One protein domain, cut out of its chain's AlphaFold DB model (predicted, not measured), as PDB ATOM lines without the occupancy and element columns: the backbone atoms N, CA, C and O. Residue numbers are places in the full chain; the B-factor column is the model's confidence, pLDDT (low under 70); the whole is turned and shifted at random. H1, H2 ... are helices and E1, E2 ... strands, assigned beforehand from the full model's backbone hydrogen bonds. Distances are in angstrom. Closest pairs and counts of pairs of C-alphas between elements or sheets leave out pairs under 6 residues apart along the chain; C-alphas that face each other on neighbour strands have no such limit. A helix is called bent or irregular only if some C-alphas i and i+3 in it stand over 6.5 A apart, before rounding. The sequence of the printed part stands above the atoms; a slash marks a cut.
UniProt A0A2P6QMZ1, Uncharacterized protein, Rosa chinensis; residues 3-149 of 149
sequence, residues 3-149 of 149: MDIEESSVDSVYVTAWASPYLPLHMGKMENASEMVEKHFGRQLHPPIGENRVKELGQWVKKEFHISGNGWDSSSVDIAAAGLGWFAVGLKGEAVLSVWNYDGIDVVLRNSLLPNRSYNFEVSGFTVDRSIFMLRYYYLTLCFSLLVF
ATOM      1  N   MET A   3      30.989  46.138  26.062       92.50
ATOM      2  CA  MET A   3      32.004  45.084  26.129       92.50
ATOM      3  C   MET A   3      31.491  43.914  26.955       92.50
ATOM      4  O   MET A   3      31.072  44.125  28.089       92.50
ATOM      5  N   ASP A   4      31.568  42.718  26.390       92.12
ATOM      6  CA  ASP A   4      31.185  41.450  26.990       92.12
ATOM      7  C   ASP A   4      32.441  40.592  27.217       92.12
ATOM      8  O   ASP A   4      33.318  40.537  26.351       92.12
ATOM      9  N   ILE A   5      32.536  39.927  28.371       91.31
ATOM     10  CA  ILE A   5      33.553  38.890  28.631       91.31
ATOM     11  C   ILE A   5      32.927  37.536  28.286       91.31
ATOM     12  O   ILE A   5      32.079  37.048  29.035       91.31
ATOM     13  N   GLU A   6      33.317  36.960  27.150       92.12
ATOM     14  CA  GLU A   6      32.756  35.701  26.639       92.12
ATOM     15  C   GLU A   6      33.403  34.506  27.335       92.12
ATOM     16  O   GLU A   6      32.726  33.658  27.912       92.12
ATOM     17  N   GLU A   7      34.736  34.481  27.328       92.88
ATOM     18  CA  GLU A   7      35.552  33.422  27.909       92.88
ATOM     19  C   GLU A   7      36.752  34.035  28.628       92.88
ATOM     20  O   GLU A   7      37.263  35.087  28.240       92.88
ATOM     21  N   SER A   8      37.220  33.377  29.684       90.94
ATOM     22  CA  SER A   8      38.406  33.799  30.422       90.94
ATOM     23  C   SER A   8      39.070  32.590  31.067       90.94
ATOM     24  O   SER A   8      38.397  31.787  31.713       90.94
ATOM     25  N   SER A   9      40.389  32.466  30.919       92.00
ATOM     26  CA  SER A   9      41.187  31.454  31.629       92.00
ATOM     27  C   SER A   9      41.482  31.843  33.077       92.00
ATOM     28  O   SER A   9      41.997  31.039  33.852       92.00
ATOM     29  N   VAL A  10      41.146  33.081  33.443       85.94
ATOM     30  CA  VAL A  10      41.240  33.609  34.798       85.94
ATOM     31  C   VAL A  10      39.871  33.960  35.337       85.94
ATOM     32  O   VAL A  10      38.971  34.393  34.622       85.94
ATOM     33  N   ASP A  11      39.742  33.875  36.645       81.81
ATOM     34  CA  ASP A  11      38.498  34.202  37.326       81.81
ATOM     35  C   ASP A  11      38.273  35.720  37.502       81.81
ATOM     36  O   ASP A  11      37.229  36.148  37.997       81.81
ATOM     37  N   SER A  12      39.267  36.558  37.179       81.12
ATOM     38  CA  SER A  12      39.158  38.016  37.280       81.12
ATOM     39  C   SER A  12      39.899  38.756  36.185       81.12
ATOM     40  O   SER A  12      41.061  38.480  35.892       81.12
ATOM     41  N   VAL A  13      39.213  39.766  35.657       84.81
ATOM     42  CA  VAL A  13      39.700  40.697  34.644       84.81
ATOM     43  C   VAL A  13      39.445  42.111  35.154       84.81
ATOM     44  O   VAL A  13      38.342  42.435  35.594       84.81
ATOM     45  N   TYR A  14      40.467  42.958  35.101       84.12
ATOM     46  CA  TYR A  14      40.384  44.362  35.474       84.12
ATOM     47  C   TYR A  14      40.101  45.205  34.242       84.12
ATOM     48  O   TYR A  14      40.803  45.102  33.237       84.12
ATOM     49  N   VAL A  15      39.091  46.065  34.331       86.12
ATOM     50  CA  VAL A  15      38.657  46.914  33.223       86.12
ATOM     51  C   VAL A  15      38.620  48.361  33.691       86.12
ATOM     52  O   VAL A  15      37.891  48.709  34.615       86.12
ATOM     53  N   THR A  16      39.384  49.222  33.027       84.94
ATOM     54  CA  THR A  16      39.326  50.675  33.228       84.94
ATOM     55  C   THR A  16      38.666  51.319  32.019       84.94
ATOM     56  O   THR A  16      39.149  51.161  30.898       84.94
ATOM     57  N   ALA A  17      37.573  52.050  32.232       86.25
ATOM     58  CA  ALA A  17      36.880  52.771  31.174       86.25
ATOM     59  C   ALA A  17      37.432  54.195  31.048       86.25
ATOM     60  O   ALA A  17      37.289  55.026  31.943       86.25
ATOM     61  N   TRP A  18      38.045  54.483  29.908       86.94
ATOM     62  CA  TRP A  18      38.505  55.813  29.541       86.94
ATOM     63  C   TRP A  18      37.478  56.428  28.610       86.94
ATOM     64  O   TRP A  18      37.460  56.121  27.422       86.94
ATOM     65  N   ALA A  19      36.605  57.263  29.156       86.88
ATOM     66  CA  ALA A  19      35.511  57.893  28.432       86.88
ATOM     67  C   ALA A  19      35.207  59.272  29.032       86.88
ATOM     68  O   ALA A  19      35.764  59.650  30.064       86.88
ATOM     69  N   SER A  20      34.323  60.033  28.386       83.56
ATOM     70  CA  SER A  20      33.843  61.299  28.950       83.56
ATOM     71  C   SER A  20      33.151  61.064  30.306       83.56
ATOM     72  O   SER A  20      32.357  60.129  30.426       83.56
ATOM     73  N   PRO A  21      33.375  61.929  31.316       76.19
ATOM     74  CA  PRO A  21      32.749  61.806  32.635       76.19
ATOM     75  C   PRO A  21      31.230  62.063  32.618       76.19
ATOM     76  O   PRO A  21      30.564  61.929  33.641       76.19
ATOM     77  N   TYR A  22      30.674  62.448  31.468       77.88
ATOM     78  CA  TYR A  22      29.238  62.642  31.274       77.88
ATOM     79  C   TYR A  22      28.536  61.422  30.665       77.88
ATOM     80  O   TYR A  22      27.315  61.443  30.527       77.88
ATOM     81  N   LEU A  23      29.291  60.387  30.286       77.19
ATOM     82  CA  LEU A  23      28.744  59.152  29.736       77.19
ATOM     83  C   LEU A  23      28.403  58.193  30.880       77.19
ATOM     84  O   LEU A  23      29.294  57.854  31.668       77.19
ATOM     85  N   PRO A  24      27.137  57.767  31.028       77.50
ATOM     86  CA  PRO A  24      26.788  56.795  32.044       77.50
ATOM     87  C   PRO A  24      27.405  55.434  31.712       77.50
ATOM     88  O   PRO A  24      27.396  54.971  30.569       77.50
ATOM     89  N   LEU A  25      27.915  54.777  32.753       78.88
ATOM     90  CA  LEU A  25      28.380  53.401  32.675       78.88
ATOM     91  C   LEU A  25      27.360  52.471  33.309       78.88
ATOM     92  O   LEU A  25      26.993  52.638  34.473       78.88
ATOM     93  N   HIS A  26      26.950  51.457  32.556       81.88
ATOM     94  CA  HIS A  26      26.047  50.423  33.044       81.88
ATOM     95  C   HIS A  26      26.754  49.078  33.046       81.88
ATOM     96  O   HIS A  26      27.265  48.633  32.019       81.88
ATOM     97  N   MET A  27      26.753  48.430  34.206       80.06
ATOM     98  CA  MET A  27      27.239  47.070  34.371       80.06
ATOM     99  C   MET A  27      26.049  46.140  34.579       80.06
ATOM    100  O   MET A  27      25.155  46.426  35.375       80.06
ATOM    101  N   GLY A  28      26.057  45.011  33.882       80.62
ATOM    102  CA  GLY A  28      25.048  43.976  34.041       80.62
ATOM    103  C   GLY A  28      25.580  42.609  33.646       80.62
ATOM    104  O   GLY A  28      26.665  42.487  33.079       80.62
ATOM    105  N   LYS A  29      24.803  41.570  33.943       81.50
ATOM    106  CA  LYS A  29      25.073  40.228  33.427       81.50
ATOM    107  C   LYS A  29      24.762  40.168  31.932       81.50
ATOM    108  O   LYS A  29      23.754  40.729  31.497       81.50
ATOM    109  N   MET A  30      25.571  39.433  31.178       83.94
ATOM    110  CA  MET A  30      25.437  39.280  29.727       83.94
ATOM    111  C   MET A  30      24.096  38.658  29.326       83.94
ATOM    112  O   MET A  30      23.504  39.075  28.336       83.94
ATOM    113  N   GLU A  31      23.564  37.740  30.142       85.00
ATOM    114  CA  GLU A  31      22.238  37.125  29.949       85.00
ATOM    115  C   GLU A  31      21.104  38.162  29.850       85.00
ATOM    116  O   GLU A  31      20.142  37.955  29.117       85.00
ATOM    117  N   ASN A  32      21.261  39.317  30.505       85.25
ATOM    118  CA  ASN A  32      20.285  40.408  30.498       85.25
ATOM    119  C   ASN A  32      20.658  41.532  29.521       85.25
ATOM    120  O   ASN A  32      19.923  42.509  29.391       85.25
ATOM    121  N   ALA A  33      21.813  41.456  28.855       84.38
ATOM    122  CA  ALA A  33      22.369  42.587  28.122       84.38
ATOM    123  C   ALA A  33      21.560  42.952  26.876       84.38
ATOM    124  O   ALA A  33      21.394  44.135  26.580       84.38
ATOM    125  N   SER A  34      21.046  41.953  26.155       83.69
ATOM    126  CA  SER A  34      20.177  42.178  24.993       83.69
ATOM    127  C   SER A  34      18.850  42.805  25.413       83.69
ATOM    128  O   SER A  34      18.470  43.840  24.874       83.69
ATOM    129  N   GLU A  35      18.209  42.257  26.450       85.62
ATOM    130  CA  GLU A  35      16.975  42.814  27.011       85.62
ATOM    131  C   GLU A  35      17.179  44.254  27.500       85.62
ATOM    132  O   GLU A  35      16.340  45.124  27.264       85.62
ATOM    133  N   MET A  36      18.311  44.519  28.154       82.62
ATOM    134  CA  MET A  36      18.620  45.840  28.678       82.62
ATOM    135  C   MET A  36      18.765  46.870  27.553       82.62
ATOM    136  O   MET A  36      18.213  47.964  27.659       82.62
ATOM    137  N   VAL A  37      19.455  46.518  26.463       82.19
ATOM    138  CA  VAL A  37      19.548  47.368  25.268       82.19
ATOM    139  C   VAL A  37      18.158  47.580  24.672       82.19
ATOM    140  O   VAL A  37      17.742  48.719  24.525       82.19
ATOM    141  N   GLU A  38      17.396  46.522  24.409       83.12
ATOM    142  CA  GLU A  38      16.084  46.632  23.756       83.12
ATOM    143  C   GLU A  38      15.062  47.455  24.555       83.12
ATOM    144  O   GLU A  38      14.321  48.252  23.979       83.12
ATOM    145  N   LYS A  39      15.006  47.283  25.881       83.88
ATOM    146  CA  LYS A  39      13.960  47.895  26.719       83.88
ATOM    147  C   LYS A  39      14.296  49.298  27.218       83.88
ATOM    148  O   LYS A  39      13.373  50.053  27.551       83.88
ATOM    149  N   HIS A  40      15.583  49.637  27.314       83.38
ATOM    150  CA  HIS A  40      16.032  50.841  28.016       83.38
ATOM    151  C   HIS A  40      16.773  51.863  27.143       83.38
ATOM    152  O   HIS A  40      17.000  52.981  27.615       83.38
ATOM    153  N   PHE A  41      17.107  51.547  25.885       81.44
ATOM    154  CA  PHE A  41      17.698  52.521  24.957       81.44
ATOM    155  C   PHE A  41      16.795  53.716  24.687       81.44
ATOM    156  O   PHE A  41      15.592  53.575  24.477       81.44
ATOM    157  N   GLY A  42      17.375  54.915  24.680       77.19
ATOM    158  CA  GLY A  42      16.614  56.151  24.505       77.19
ATOM    159  C   GLY A  42      15.856  56.596  25.759       77.19
ATOM    160  O   GLY A  42      15.239  57.664  25.734       77.19
ATOM    161  N   ARG A  43      15.908  55.797  26.837       77.88
ATOM    162  CA  ARG A  43      15.311  56.060  28.152       77.88
ATOM    163  C   ARG A  43      16.395  56.126  29.222       77.88
ATOM    164  O   ARG A  43      16.961  57.188  29.421       77.88
ATOM    165  N   GLN A  44      16.676  55.013  29.909       80.38
ATOM    166  CA  GLN A  44      17.725  54.932  30.929       80.38
ATOM    167  C   GLN A  44      19.119  54.775  30.315       80.38
ATOM    168  O   GLN A  44      20.089  55.236  30.902       80.38
ATOM    169  N   LEU A  45      19.214  54.129  29.151       78.25
ATOM    170  CA  LEU A  45      20.445  54.058  28.374       78.25
ATOM    171  C   LEU A  45      20.445  55.224  27.386       78.25
ATOM    172  O   LEU A  45      19.727  55.208  26.381       78.25
ATOM    173  N   HIS A  46      21.209  56.255  27.719       78.00
ATOM    174  CA  HIS A  46      21.355  57.469  26.929       78.00
ATOM    175  C   HIS A  46      22.822  57.904  26.917       78.00
ATOM    176  O   HIS A  46      23.492  57.740  27.940       78.00
ATOM    177  N   PRO A  47      23.312  58.543  25.840       73.38
ATOM    178  CA  PRO A  47      22.652  58.931  24.582       73.38
ATOM    179  C   PRO A  47      22.290  57.787  23.600       73.38
ATOM    180  O   PRO A  47      22.823  56.686  23.706       73.38
ATOM    181  N   PRO A  48      21.414  58.061  22.601       77.12
ATOM    182  CA  PRO A  48      20.674  59.306  22.375       77.12
ATOM    183  C   PRO A  48      19.456  59.414  23.298       77.12
ATOM    184  O   PRO A  48      19.009  58.434  23.877       77.12
ATOM    185  N   ILE A  49      18.902  60.619  23.428       76.44
ATOM    186  CA  ILE A  49      17.666  60.847  24.184       76.44
ATOM    187  C   ILE A  49      16.470  60.634  23.247       76.44
ATOM    188  O   ILE A  49      16.393  61.264  22.189       76.44
ATOM    189  N   GLY A  50      15.531  59.781  23.660       79.62
ATOM    190  CA  GLY A  50      14.285  59.505  22.950       79.62
ATOM    191  C   GLY A  50      14.352  58.287  22.026       79.62
ATOM    192  O   GLY A  50      15.231  58.164  21.177       79.62
ATOM    193  N   GLU A  51      13.354  57.409  22.140       79.69
ATOM    194  CA  GLU A  51      13.247  56.144  21.389       79.69
ATOM    195  C   GLU A  51      13.270  56.323  19.865       79.69
ATOM    196  O   GLU A  51      13.828  55.502  19.141       79.69
ATOM    197  N   ASN A  52      12.702  57.420  19.359       82.62
ATOM    198  CA  ASN A  52      12.681  57.697  17.922       82.62
ATOM    199  C   ASN A  52      14.090  57.855  17.345       82.62
ATOM    200  O   ASN A  52      14.339  57.424  16.223       82.62
ATOM    201  N   ARG A  53      15.016  58.407  18.137       80.69
ATOM    202  CA  ARG A  53      16.406  58.623  17.727       80.69
ATOM    203  C   ARG A  53      17.227  57.347  17.725       80.69
ATOM    204  O   ARG A  53      18.234  57.276  17.038       80.69
ATOM    205  N   VAL A  54      16.781  56.319  18.443       80.12
ATOM    206  CA  VAL A  54      17.423  54.998  18.424       80.12
ATOM    207  C   VAL A  54      17.331  54.379  17.032       80.12
ATOM    208  O   VAL A  54      18.278  53.747  16.585       80.12
ATOM    209  N   LYS A  55      16.232  54.635  16.309       80.38
ATOM    210  CA  LYS A  55      16.041  54.182  14.921       80.38
ATOM    211  C   LYS A  55      16.952  54.892  13.915       80.38
ATOM    212  O   LYS A  55      17.104  54.402  12.803       80.38
ATOM    213  N   GLU A  56      17.511  56.048  14.280       84.50
ATOM    214  CA  GLU A  56      18.498  56.769  13.461       84.50
ATOM    215  C   GLU A  56      19.891  56.141  13.573       84.50
ATOM    216  O   GLU A  56      20.770  56.437  12.766       84.50
ATOM    217  N   LEU A  57      20.111  55.307  14.591       81.44
ATOM    218  CA  LEU A  57      21.385  54.648  14.803       81.44
ATOM    219  C   LEU A  57      21.500  53.445  13.866       81.44
ATOM    220  O   LEU A  57      20.509  52.794  13.534       81.44
ATOM    221  N   GLY A  58      22.725  53.172  13.421       84.88
ATOM    222  CA  GLY A  58      23.007  52.077  12.500       84.88
ATOM    223  C   GLY A  58      22.769  50.693  13.108       84.88
ATOM    224  O   GLY A  58      22.251  50.525  14.214       84.88
ATOM    225  N   GLN A  59      23.206  49.666  12.389       89.62
ATOM    226  CA  GLN A  59      23.178  48.306  12.909       89.62
ATOM    227  C   GLN A  59      24.142  48.164  14.093       89.62
ATOM    228  O   GLN A  59      25.276  48.631  14.037       89.62
ATOM    229  N   TRP A  60      23.710  47.493  15.158       88.62
ATOM    230  CA  TRP A  60      24.575  47.131  16.281       88.62
ATOM    231  C   TRP A  60      25.378  45.876  15.907       88.62
ATOM    232  O   TRP A  60      24.808  44.800  15.720       88.62
ATOM    233  N   VAL A  61      26.691  46.016  15.747       92.38
ATOM    234  CA  VAL A  61      27.603  44.975  15.252       92.38
ATOM    235  C   VAL A  61      28.540  44.488  16.353       92.38
ATOM    236  O   VAL A  61      28.987  45.271  17.191       92.38
ATOM    237  N   LYS A  62      28.836  43.183  16.345       94.69
ATOM    238  CA  LYS A  62      29.753  42.510  17.277       94.69
ATOM    239  C   LYS A  62      31.145  42.399  16.656       94.69
ATOM    240  O   LYS A  62      31.266  41.961  15.514       94.69
ATOM    241  N   LYS A  63      32.186  42.704  17.428       95.81
ATOM    242  CA  LYS A  63      33.585  42.421  17.091       95.81
ATOM    243  C   LYS A  63      34.263  41.691  18.243       95.81
ATOM    244  O   LYS A  63      34.177  42.136  19.381       95.81
ATOM    245  N   GLU A  64      34.920  40.582  17.940       97.19
ATOM    246  CA  GLU A  64      35.580  39.732  18.931       97.19
ATOM    247  C   GLU A  64      37.087  40.008  18.984       97.19
ATOM    248  O   GLU A  64      37.721  40.281  17.959       97.19
ATOM    249  N   PHE A  65      37.655  39.933  20.185       96.88
ATOM    250  CA  PHE A  65      39.064  40.148  20.469       96.88
ATOM    251  C   PHE A  65      39.588  39.066  21.406       96.88
ATOM    252  O   PHE A  65      39.052  38.850  22.490       96.88
ATOM    253  N   HIS A  66      40.687  38.441  21.000       97.00
ATOM    254  CA  HIS A  66      41.444  37.501  21.819       97.00
ATOM    255  C   HIS A  66      42.589  38.273  22.458       97.00
ATOM    256  O   HIS A  66      43.391  38.886  21.748       97.00
ATOM    257  N   ILE A  67      42.631  38.300  23.786       95.62
ATOM    258  CA  ILE A  67      43.606  39.093  24.532       95.62
ATOM    259  C   ILE A  67      44.355  38.228  25.535       95.62
ATOM    260  O   ILE A  67      43.820  37.261  26.073       95.62
ATOM    261  N   SER A  68      45.590  38.623  25.825       95.12
ATOM    262  CA  SER A  68      46.391  38.030  26.884       95.12
ATOM    263  C   SER A  68      47.123  39.103  27.679       95.12
ATOM    264  O   SER A  68      47.337  40.226  27.213       95.12
ATOM    265  N   GLY A  69      47.467  38.765  28.916       92.62
ATOM    266  CA  GLY A  69      48.149  39.661  29.833       92.62
ATOM    267  C   GLY A  69      48.921  38.905  30.904       92.62
ATOM    268  O   GLY A  69      48.652  37.738  31.188       92.62
ATOM    269  N   ASN A  70      49.889  39.588  31.513       90.50
ATOM    270  CA  ASN A  70      50.821  38.984  32.472       90.50
ATOM    271  C   ASN A  70      50.652  39.503  33.907       90.50
ATOM    272  O   ASN A  70      51.352  39.042  34.812       90.50
ATOM    273  N   GLY A  71      49.737  40.445  34.133       84.06
ATOM    274  CA  GLY A  71      49.604  41.160  35.396       84.06
ATOM    275  C   GLY A  71      48.211  41.745  35.574       84.06
ATOM    276  O   GLY A  71      47.556  42.150  34.618       84.06
ATOM    277  N   TRP A  72      47.752  41.761  36.820       77.81
ATOM    278  CA  TRP A  72      46.501  42.413  37.212       77.81
ATOM    279  C   TRP A  72      46.722  43.884  37.588       77.81
ATOM    280  O   TRP A  72      45.797  44.684  37.521       77.81
ATOM    281  N   ASP A  73      47.953  44.229  37.956       77.00
ATOM    282  CA  ASP A  73      48.413  45.546  38.389       77.00
ATOM    283  C   ASP A  73      48.789  46.457  37.214       77.00
ATOM    284  O   ASP A  73      49.185  47.603  37.425       77.00
ATOM    285  N   SER A  74      48.650  45.984  35.975       82.56
ATOM    286  CA  SER A  74      48.879  46.772  34.768       82.56
ATOM    287  C   SER A  74      47.924  46.392  33.639       82.56
ATOM    288  O   SER A  74      47.570  45.228  33.446       82.56
ATOM    289  N   SER A  75      47.490  47.388  32.867       83.75
ATOM    290  CA  SER A  75      46.713  47.138  31.653       83.75
ATOM    291  C   SER A  75      47.627  46.620  30.545       83.75
ATOM    292  O   SER A  75      48.626  47.249  30.203       83.75
ATOM    293  N   SER A  76      47.272  45.469  29.977       88.88
ATOM    294  CA  SER A  76      48.029  44.826  28.898       88.88
ATOM    295  C   SER A  76      47.616  45.366  27.528       88.88
ATOM    296  O   SER A  76      48.461  45.631  26.674       88.88
ATOM    297  N   VAL A  77      46.316  45.597  27.334       94.00
ATOM    298  CA  VAL A  77      45.744  46.029  26.053       94.00
ATOM    299  C   VAL A  77      44.679  47.098  26.251       94.00
ATOM    300  O   VAL A  77      44.024  47.148  27.293       94.00
ATOM    301  N   ASP A  78      44.479  47.915  25.219       94.75
ATOM    302  CA  ASP A  78      43.326  48.801  25.105       94.75
ATOM    303  C   ASP A  78      42.429  48.343  23.947       94.75
ATOM    304  O   ASP A  78      42.902  48.090  22.837       94.75
ATOM    305  N   ILE A  79      41.120  48.333  24.185       96.12
ATOM    306  CA  ILE A  79      40.083  48.224  23.158       96.12
ATOM    307  C   ILE A  79      39.491  49.617  22.955       96.12
ATOM    308  O   ILE A  79      38.710  50.089  23.783       96.12
ATOM    309  N   ALA A  80      39.864  50.285  21.867       95.19
ATOM    310  CA  ALA A  80      39.487  51.668  21.594       95.19
ATOM    311  C   ALA A  80      38.370  51.767  20.555       95.19
ATOM    312  O   ALA A  80      38.480  51.179  19.485       95.19
ATOM    313  N   ALA A  81      37.338  52.556  20.853       94.25
ATOM    314  CA  ALA A  81      36.269  52.910  19.926       94.25
ATOM    315  C   ALA A  81      36.384  54.387  19.528       94.25
ATOM    316  O   ALA A  81      36.450  55.278  20.385       94.25
ATOM    317  N   ALA A  82      36.396  54.654  18.221       91.56
ATOM    318  CA  ALA A  82      36.535  56.005  17.692       91.56
ATOM    319  C   ALA A  82      35.438  56.941  18.236       91.56
ATOM    320  O   ALA A  82      34.254  56.614  18.220       91.56
ATOM    321  N   GLY A  83      35.841  58.113  18.737       87.19
ATOM    322  CA  GLY A  83      34.925  59.154  19.223       87.19
ATOM    323  C   GLY A  83      34.311  58.931  20.613       87.19
ATOM    324  O   GLY A  83      33.682  59.854  21.120       87.19
ATOM    325  N   LEU A  84      34.511  57.769  21.248       88.81
ATOM    326  CA  LEU A  84      33.976  57.475  22.589       88.81
ATOM    327  C   LEU A  84      35.067  57.359  23.653       88.81
ATOM    328  O   LEU A  84      34.917  57.902  24.748       88.81
ATOM    329  N   GLY A  85      36.155  56.649  23.338       90.81
ATOM    330  CA  GLY A  85      37.168  56.303  24.328       90.81
ATOM    331  C   GLY A  85      37.688  54.876  24.180       90.81
ATOM    332  O   GLY A  85      37.703  54.327  23.078       90.81
ATOM    333  N   TRP A  86      38.149  54.274  25.277       93.44
ATOM    334  CA  TRP A  86      38.641  52.895  25.272       93.44
ATOM    335  C   TRP A  86      38.461  52.179  26.610       93.44
ATOM    336  O   TRP A  86      38.386  52.802  27.667       93.44
ATOM    337  N   PHE A  87      38.449  50.851  26.562       92.00
ATOM    338  CA  PHE A  87      38.611  50.006  27.740       92.00
ATOM    339  C   PHE A  87      40.059  49.546  27.832       92.00
ATOM    340  O   PHE A  87      40.558  48.915  26.904       92.00
ATOM    341  N   ALA A  88      40.733  49.861  28.933       91.44
ATOM    342  CA  ALA A  88      42.039  49.298  29.250       91.44
ATOM    343  C   ALA A  88      41.838  48.028  30.081       91.44
ATOM    344  O   ALA A  88      41.142  48.063  31.100       91.44
ATOM    345  N   VAL A  89      42.424  46.915  29.641       91.25
ATOM    346  CA  VAL A  89      42.194  45.592  30.227       91.25
ATOM    347  C   VAL A  89      43.476  45.053  30.853       91.25
ATOM    348  O   VAL A  89      44.510  44.951  30.191       91.25
ATOM    349  N   GLY A  90      43.406  44.723  32.141       89.88
ATOM    350  CA  GLY A  90      44.458  44.051  32.905       89.88
ATOM    351  C   GLY A  90      44.015  42.649  33.310       89.88
ATOM    352  O   GLY A  90      42.940  42.466  33.878       89.88
ATOM    353  N   LEU A  91      44.835  41.649  33.010       88.69
ATOM    354  CA  LEU A  91      44.613  40.259  33.395       88.69
ATOM    355  C   LEU A  91      45.948  39.514  33.434       88.69
ATOM    356  O   LEU A  91      46.907  39.909  32.774       88.69
ATOM    357  N   LYS A  92      45.998  38.409  34.181       91.50
ATOM    358  CA  LYS A  92      47.142  37.486  34.204       91.50
ATOM    359  C   LYS A  92      46.747  36.136  33.607       91.50
ATOM    360  O   LYS A  92      46.602  35.155  34.329       91.50
ATOM    361  N   GLY A  93      46.521  36.119  32.303       93.19
ATOM    362  CA  GLY A  93      46.013  34.971  31.563       93.19
ATOM    363  C   GLY A  93      45.485  35.403  30.205       93.19
ATOM    364  O   GLY A  93      46.010  36.338  29.605       93.19
ATOM    365  N   GLU A  94      44.433  34.739  29.745       95.44
ATOM    366  CA  GLU A  94      43.833  34.928  28.424       95.44
ATOM    367  C   GLU A  94      42.322  35.115  28.557       95.44
ATOM    368  O   GLU A  94      41.697  34.546  29.454       95.44
ATOM    369  N   ALA A  95      41.736  35.915  27.670       94.31
ATOM    370  CA  ALA A  95      40.295  36.118  27.612       94.31
ATOM    371  C   ALA A  95      39.828  36.400  26.181       94.31
ATOM    372  O   ALA A  95      40.559  36.979  25.371       94.31
ATOM    373  N   VAL A  96      38.578  36.033  25.907       96.25
ATOM    374  CA  VAL A  96      37.851  36.395  24.692       96.25
ATOM    375  C   VAL A  96      36.836  37.466  25.060       96.25
ATOM    376  O   VAL A  96      35.941  37.251  25.880       96.25
ATOM    377  N   LEU A  97      37.004  38.644  24.469       94.69
ATOM    378  CA  LEU A  97      36.150  39.800  24.695       94.69
ATOM    379  C   LEU A  97      35.373  40.131  23.432       94.69
ATOM    380  O   LEU A  97      35.938  40.203  22.341       94.69
ATOM    381  N   SER A  98      34.095  40.437  23.593       95.19
ATOM    382  CA  SER A  98      33.249  40.905  22.505       95.19
ATOM    383  C   SER A  98      32.857  42.342  22.718       95.19
ATOM    384  O   SER A  98      32.326  42.716  23.758       95.19
ATOM    385  N   VAL A  99      33.070  43.163  21.708       94.62
ATOM    386  CA  VAL A  99      32.712  44.570  21.740       94.62
ATOM    387  C   VAL A  99      31.614  44.801  20.741       94.62
ATOM    388  O   VAL A  99      31.747  44.478  19.563       94.62
ATOM    389  N   TRP A 100      30.539  45.406  21.214       93.19
ATOM    390  CA  TRP A 100      29.452  45.817  20.367       93.19
ATOM    391  C   TRP A 100      29.413  47.325  20.195       93.19
ATOM    392  O   TRP A 100      29.546  48.092  21.157       93.19
ATOM    393  N   ASN A 101      29.207  47.752  18.959       91.81
ATOM    394  CA  ASN A 101      29.058  49.157  18.623       91.81
ATOM    395  C   ASN A 101      28.204  49.330  17.367       91.81
ATOM    396  O   ASN A 101      27.811  48.345  16.751       91.81
ATOM    397  N   TYR A 102      27.910  50.569  16.987       90.31
ATOM    398  CA  TYR A 102      27.235  50.832  15.719       90.31
ATOM    399  C   TYR A 102      28.159  50.625  14.523       90.31
ATOM    400  O   TYR A 102      29.340  50.978  14.573       90.31
ATOM    401  N   ASP A 103      27.590  50.089  13.448       91.12
ATOM    402  CA  ASP A 103      28.253  49.982  12.157       91.12
ATOM    403  C   ASP A 103      28.780  51.351  11.700       91.12
ATOM    404  O   ASP A 103      28.171  52.397  11.947       91.12
ATOM    405  N   GLY A 104      29.956  51.343  11.079       89.69
ATOM    406  CA  GLY A 104      30.708  52.546  10.724       89.69
ATOM    407  C   GLY A 104      31.554  53.156  11.851       89.69
ATOM    408  O   GLY A 104      32.384  54.017  11.557       89.69
ATOM    409  N   ILE A 105      31.418  52.719  13.112       91.94
ATOM    410  CA  ILE A 105      32.330  53.129  14.193       91.94
ATOM    411  C   ILE A 105      33.474  52.125  14.311       91.94
ATOM    412  O   ILE A 105      33.265  50.963  14.662       91.94
ATOM    413  N   ASP A 106      34.701  52.591  14.077       93.44
ATOM    414  CA  ASP A 106      35.875  51.733  14.191       93.44
ATOM    415  C   ASP A 106      36.185  51.377  15.653       93.44
ATOM    416  O   ASP A 106      36.127  52.219  16.559       93.44
ATOM    417  N   VAL A 107      36.528  50.105  15.861       95.38
ATOM    418  CA  VAL A 107      36.933  49.537  17.147       95.38
ATOM    419  C   VAL A 107      38.226  48.763  16.943       95.38
ATOM    420  O   VAL A 107      38.254  47.769  16.212       95.38
ATOM    421  N   VAL A 108      39.294  49.180  17.616       95.94
ATOM    422  CA  VAL A 108      40.641  48.633  17.434       95.94
ATOM    423  C   VAL A 108      41.217  48.105  18.739       95.94
ATOM    424  O   VAL A 108      41.040  48.701  19.801       95.94
ATOM    425  N   LEU A 109      41.947  46.997  18.638       96.81
ATOM    426  CA  LEU A 109      42.808  46.502  19.703       96.81
ATOM    427  C   LEU A 109      44.190  47.137  19.543       96.81
ATOM    428  O   LEU A 109      44.746  47.144  18.443       96.81
ATOM    429  N   ARG A 110      44.748  47.668  20.627       95.38
ATOM    430  CA  ARG A 110      46.085  48.274  20.634       95.38
ATOM    431  C   ARG A 110      46.812  47.999  21.947       95.38
ATOM    432  O   ARG A 110      46.201  47.603  22.939       95.38
ATOM    433  N   ASN A 111      48.113  48.276  21.965       93.75
ATOM    434  CA  ASN A 111      48.892  48.292  23.202       93.75
ATOM    435  C   ASN A 111      48.336  49.338  24.169       93.75
ATOM    436  O   ASN A 111      47.916  50.416  23.732       93.75
ATOM    437  N   SER A 112      48.368  49.036  25.469       92.12
ATOM    438  CA  SER A 112      47.852  49.983  26.451       92.12
ATOM    439  C   SER A 112      48.647  51.285  26.449       92.12
ATOM    440  O   SER A 112      49.875  51.279  26.550       92.12
ATOM    441  N   LEU A 113      47.944  52.416  26.339       90.62
ATOM    442  CA  LEU A 113      48.582  53.735  26.384       90.62
ATOM    443  C   LEU A 113      48.982  54.144  27.805       90.62
ATOM    444  O   LEU A 113      49.902  54.942  27.982       90.62
ATOM    445  N   LEU A 114      48.278  53.630  28.815       87.88
ATOM    446  CA  LEU A 114      48.454  53.995  30.221       87.88
ATOM    447  C   LEU A 114      48.506  52.742  31.115       87.88
ATOM    448  O   LEU A 114      47.671  52.594  32.009       87.88
ATOM    449  N   PRO A 115      49.506  51.860  30.923       84.06
ATOM    450  CA  PRO A 115      49.541  50.543  31.560       84.06
ATOM    451  C   PRO A 115      49.621  50.609  33.090       84.06
ATOM    452  O   PRO A 115      49.012  49.790  33.762       84.06
ATOM    453  N   ASN A 116      50.309  51.613  33.647       82.19
ATOM    454  CA  ASN A 116      50.617  51.706  35.085       82.19
ATOM    455  C   ASN A 116      49.701  52.674  35.851       82.19
ATOM    456  O   ASN A 116      50.048  53.167  36.927       82.19
ATOM    457  N   ARG A 117      48.558  53.049  35.269       71.31
ATOM    458  CA  ARG A 117      47.609  53.960  35.925       71.31
ATOM    459  C   ARG A 117      46.647  53.238  36.871       71.31
ATOM    460  O   ARG A 117      46.162  53.891  37.789       71.31
ATOM    461  N   SER A 118      46.452  51.932  36.687       62.06
ATOM    462  CA  SER A 118      45.725  51.010  37.579       62.06
ATOM    463  C   SER A 118      45.970  51.322  39.055       62.06
ATOM    464  O   SER A 118      45.041  51.726  39.745       62.06
ATOM    465  N   TYR A 119      47.230  51.302  39.500       62.59
ATOM    466  CA  TYR A 119      47.607  51.529  40.902       62.59
ATOM    467  C   TYR A 119      47.132  52.872  41.482       62.59
ATOM    468  O   TYR A 119      46.812  52.969  42.661       62.59
ATOM    469  N   ASN A 120      47.076  53.930  40.665       63.56
ATOM    470  CA  ASN A 120      46.673  55.265  41.132       63.56
ATOM    471  C   ASN A 120      45.156  55.408  41.278       63.56
ATOM    472  O   ASN A 120      44.682  56.314  41.957       63.56
ATOM    473  N   PHE A 121      44.409  54.551  40.597       58.00
ATOM    474  CA  PHE A 121      42.955  54.547  40.611       58.00
ATOM    475  C   PHE A 121      42.392  53.394  41.456       58.00
ATOM    476  O   PHE A 121      41.204  53.392  41.775       58.00
ATOM    477  N   GLU A 122      43.239  52.433  41.843       52.53
ATOM    478  CA  GLU A 122      42.931  51.334  42.753       52.53
ATOM    479  C   GLU A 122      42.555  51.860  44.146       52.53
ATOM    480  O   GLU A 122      43.363  51.949  45.067       52.53
ATOM    481  N   VAL A 123      41.275  52.166  44.316       50.59
ATOM    482  CA  VAL A 123      40.643  52.350  45.620       50.59
ATOM    483  C   VAL A 123      39.623  51.229  45.788       50.59
ATOM    484  O   VAL A 123      38.924  50.849  44.849       50.59
ATOM    485  N   SER A 124      39.550  50.628  46.974       46.12
ATOM    486  CA  SER A 124      38.532  49.616  47.267       46.12
ATOM    487  C   SER A 124      37.128  50.236  47.177       46.12
ATOM    488  O   SER A 124      36.792  51.091  47.990       46.12
ATOM    489  N   GLY A 125      36.311  49.796  46.213       46.25
ATOM    490  CA  GLY A 125      34.930  50.256  46.011       46.25
ATOM    491  C   GLY A 125      34.670  50.835  44.614       46.25
ATOM    492  O   GLY A 125      35.525  50.772  43.733       46.25
ATOM    493  N   PHE A 126      33.476  51.398  44.402       44.16
ATOM    494  CA  PHE A 126      33.208  52.241  43.234       44.16
ATOM    495  C   PHE A 126      33.855  53.606  43.445       44.16
ATOM    496  O   PHE A 126      33.501  54.304  44.395       44.16
ATOM    497  N   THR A 127      34.736  54.013  42.534       40.16
ATOM    498  CA  THR A 127      35.268  55.378  42.527       40.16
ATOM    499  C   THR A 127      34.723  56.121  41.317       40.16
ATOM    500  O   THR A 127      35.038  55.798  40.173       40.16
ATOM    501  N   VAL A 128      33.895  57.129  41.587       43.41
ATOM    502  CA  VAL A 128      33.520  58.155  40.611       43.41
ATOM    503  C   VAL A 128      34.499  59.308  40.803       43.41
ATOM    504  O   VAL A 128      34.289  60.157  41.669       43.41
ATOM    505  N   ASP A 129      35.599  59.316  40.050       41.44
ATOM    506  CA  ASP A 129      36.444  60.507  39.954       41.44
ATOM    507  C   ASP A 129      35.897  61.414  38.842       41.44
ATOM    508  O   ASP A 129      35.392  60.942  37.825       41.44
ATOM    509  N   ARG A 130      35.994  62.738  39.019       40.94
ATOM    510  CA  ARG A 130      35.365  63.770  38.165       40.94
ATOM    511  C   ARG A 130      35.810  63.742  36.698       40.94
ATOM    512  O   ARG A 130      35.264  64.492  35.892       40.94
ATOM    513  N   SER A 131      36.790  62.908  36.360       36.69
ATOM    514  CA  SER A 131      37.393  62.827  35.028       36.69
ATOM    515  C   SER A 131      37.493  61.398  34.480       36.69
ATOM    516  O   SER A 131      37.763  61.243  33.293       36.69
ATOM    517  N   ILE A 132      37.342  60.365  35.323       41.09
ATOM    518  CA  ILE A 132      37.616  58.958  34.992       41.09
ATOM    519  C   ILE A 132      36.679  58.075  35.824       41.09
ATOM    520  O   ILE A 132      36.656  58.169  37.051       41.09
ATOM    521  N   PHE A 133      35.939  57.182  35.166       41.56
ATOM    522  CA  PHE A 133      35.160  56.159  35.854       41.56
ATOM    523  C   PHE A 133      35.960  54.859  35.933       41.56
ATOM    524  O   PHE A 133      36.267  54.238  34.914       41.56
ATOM    525  N   MET A 134      36.268  54.422  37.154       42.31
ATOM    526  CA  MET A 134      36.893  53.125  37.401       42.31
ATOM    527  C   MET A 134      35.900  52.165  38.056       42.31
ATOM    528  O   MET A 134      35.311  52.463  39.096       42.31
ATOM    529  N   LEU A 135      35.771  50.975  37.467       42.44
ATOM    530  CA  LEU A 135      35.029  49.854  38.030       42.44
ATOM    531  C   LEU A 135      36.024  48.777  38.461       42.44
ATOM    532  O   LEU A 135      36.654  48.138  37.624       42.44
ATOM    533  N   ARG A 136      36.163  48.567  39.774       40.16
ATOM    534  CA  ARG A 136      36.914  47.440  40.337       40.16
ATOM    535  C   ARG A 136      35.933  46.373  40.799       40.16
ATOM    536  O   ARG A 136      35.116  46.659  41.670       40.16
ATOM    537  N   TYR A 137      36.062  45.146  40.298       40.47
ATOM    538  CA  TYR A 137      35.353  44.004  40.870       40.47
ATOM    539  C   TYR A 137      36.205  42.744  40.960       40.47
ATOM    540  O   TYR A 137      36.968  42.410  40.060       40.47
ATOM    541  N   TYR A 138      36.040  42.073  42.101       31.27
ATOM    542  CA  TYR A 138      36.610  40.783  42.455       31.27
ATOM    543  C   TYR A 138      35.650  39.668  42.008       31.27
ATOM    544  O   TYR A 138      34.483  39.716  42.383       31.27
ATOM    545  N   TYR A 139      36.165  38.695  41.248       31.45
ATOM    546  CA  TYR A 139      35.716  37.298  41.118       31.45
ATOM    547  C   TYR A 139      34.202  37.001  41.129       31.45
ATOM    548  O   TYR A 139      33.571  37.000  42.181       31.45
ATOM    549  N   LEU A 140      33.670  36.571  39.981       28.98
ATOM    550  CA  LEU A 140      33.169  35.200  39.758       28.98
ATOM    551  C   LEU A 140      32.599  35.125  38.337       28.98
ATOM    552  O   LEU A 140      31.668  35.865  38.043       28.98
ATOM    553  N   THR A 141      33.156  34.245  37.502       29.61
ATOM    554  CA  THR A 141      32.522  33.438  36.433       29.61
ATOM    555  C   THR A 141      31.132  33.876  35.934       29.61
ATOM    556  O   THR A 141      30.188  33.090  35.895       29.61
ATOM    557  N   LEU A 142      30.967  35.139  35.571       31.86
ATOM    558  CA  LEU A 142      29.726  35.694  35.056       31.86
ATOM    559  C   LEU A 142      30.139  36.542  33.871       31.86
ATOM    560  O   LEU A 142      30.932  37.468  34.001       31.86
ATOM    561  N   CYS A 143      29.633  36.198  32.697       37.38
ATOM    562  CA  CYS A 143      29.765  37.052  31.536       37.38
ATOM    563  C   CYS A 143      29.158  38.418  31.900       37.38
ATOM    564  O   CYS A 143      27.973  38.503  32.237       37.38
ATOM    565  N   PHE A 144      29.968  39.473  31.904       46.81
ATOM    566  CA  PHE A 144      29.543  40.831  32.250       46.81
ATOM    567  C   PHE A 144      29.530  41.698  31.004       46.81
ATOM    568  O   PHE A 144      30.455  41.625  30.203       46.81
ATOM    569  N   SER A 145      28.508  42.543  30.894       39.47
ATOM    570  CA  SER A 145      28.397  43.584  29.879       39.47
ATOM    571  C   SER A 145      28.663  44.945  30.511       39.47
ATOM    572  O   SER A 145      27.954  45.341  31.440       39.47
ATOM    573  N   LEU A 146      29.650  45.675  29.993       51.53
ATOM    574  CA  LEU A 146      29.889  47.081  30.317       51.53
ATOM    575  C   LEU A 146      29.421  47.952  29.156       51.53
ATOM    576  O   LEU A 146      30.009  47.900  28.078       51.53
ATOM    577  N   LEU A 147      28.380  48.751  29.372       49.84
ATOM    578  CA  LEU A 147      27.894  49.713  28.388       49.84
ATOM    579  C   LEU A 147      28.383  51.116  28.716       49.84
ATOM    580  O   LEU A 147      28.175  51.604  29.823       49.84
ATOM    581  N   VAL A 148      28.988  51.742  27.712       53.12
ATOM    582  CA  VAL A 148      29.290  53.170  27.649       53.12
ATOM    583  C   VAL A 148      28.369  53.753  26.581       53.12
ATOM    584  O   VAL A 148      28.493  53.385  25.401       53.12
ATOM    585  N   PHE A 149      27.448  54.622  26.987       53.66
ATOM    586  CA  PHE A 149      26.659  55.450  26.077       53.66
ATOM    587  C   PHE A 149      27.179  56.862  26.097       53.66
ATOM    588  O   PHE A 149      27.335  57.379  27.219       53.66
TER     589      PHE A 149
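What this domain is: This is residues 3 to 149 of the 149 residues of an uncharacterized protein of Rosa chinensis (UniProt A0A2P6QMZ1). The domain is a twisted sheet doubled over on itself: the long strand E6 folds back, its first part lying between E5 and E2 and its later part between E4 and E1. The two halves, E7, E5, E6 and E2 in one and E4, E6, E1, E10 and E3 in the other, are loosely and partly face to face, with H1 and H2 at one end of the long axis and H3 with the hairpin of E8 and E9 to one side. The printed part has 147 residues with three named helices and ten named strands, in the order E1 E2 E3 H1 H2 E4 E5 E6 E7 H3 E8 E9 E10. The sheet is branched, antiparallel where neighbours run side by side, and the class is mixed, helices and strands. The whole is compact, with a radius of gyration of the C-alphas of 14.9 A and spans of 44 by 31 by 27 A.

How they stand to each other: E1, residues 3 to 8, has E6, residues 85 to 102, on one side and E10, residues 144 to 148, on the other side. N 4 and O 98 are 2.7 A apart, and N 146 and O 3 are 2.8 A apart, both within hydrogen-bond range. E2, residues 14 to 19, is antiparallel to E6 beside its residues 85 to 90, with N 16 and O 88 at 2.9 A. E3, residues 25 to 29, is an edge strand antiparallel to E10 at 159 degrees, with N 147 and O 26 at 2.9 A. H1, residues 30 to 40, is on the sheet at a height of 9.2 A; it is over E3 and only just over E10, on which 3 of its C-alphas fall. H1 runs along the strands, at 24 degrees to E3 on the local plane. H2, residues 51 to 54, is not on the sheet. E4, residues 60 to 71, is antiparallel to E6 beside its residues 91 to 102, with N 63 and O 99 at 2.8 A. E5, residues 77 to 81, forms a hairpin with E6, with N 79 and O 87 at 2.8 A. On the other side of E5 is E7, residues 107 to 111, antiparallel at 153 degrees, with N 78 and O 110 at 2.9 A. H3, residues 118 to 121, only grazes the sheet. E8, residues 127 to 129, and E9, residues 132 to 135, form a hairpin, with N 132 and O 129 at 3.2 A. E9 and E2 meet only at a point, where C-alphas 134 and 16 are 5.4 A apart. In H1, 5 of 7 O i to N i+4 pairs are within hydrogen-bond range; H2 and H3 are too short for such a pair.

Where its parts are: E1 begins at C-alpha 3, (32.004, 45.084, 26.129), and measures 13.7 A; E2 measures 16.0 A and E3 13.6 A. H1 measures 15.0 A and is irregular, with C-alphas 31 and 34 7.4 A apart; H2 measures 5.2 A. E4, 32.1 A long, bends by 52 degrees at residue 68. E5 measures 13.2 A. E6 has 18 residues but measures 14.2 A, and it bends by 162 degrees; it ends at C-alpha 102, (27.235, 50.832, 15.719). E7 measures 13.5 A, H3 5.4 A, E8 5.9 A and E9 9.9 A. E10 measures 13.2 A and ends at C-alpha 148, (29.290, 53.170, 27.649).

The domain as a whole: The two C-alphas farthest apart, those of Asn 52 and Asn 70, are 44.9 A apart. The printed part has no cut and no long link; the links H1 to H2, E7 to H3 and E9 to E10 are short, and the others are tight. The mean pLDDT of the printed part is 77.9, and residues 118 to 149 are under 70.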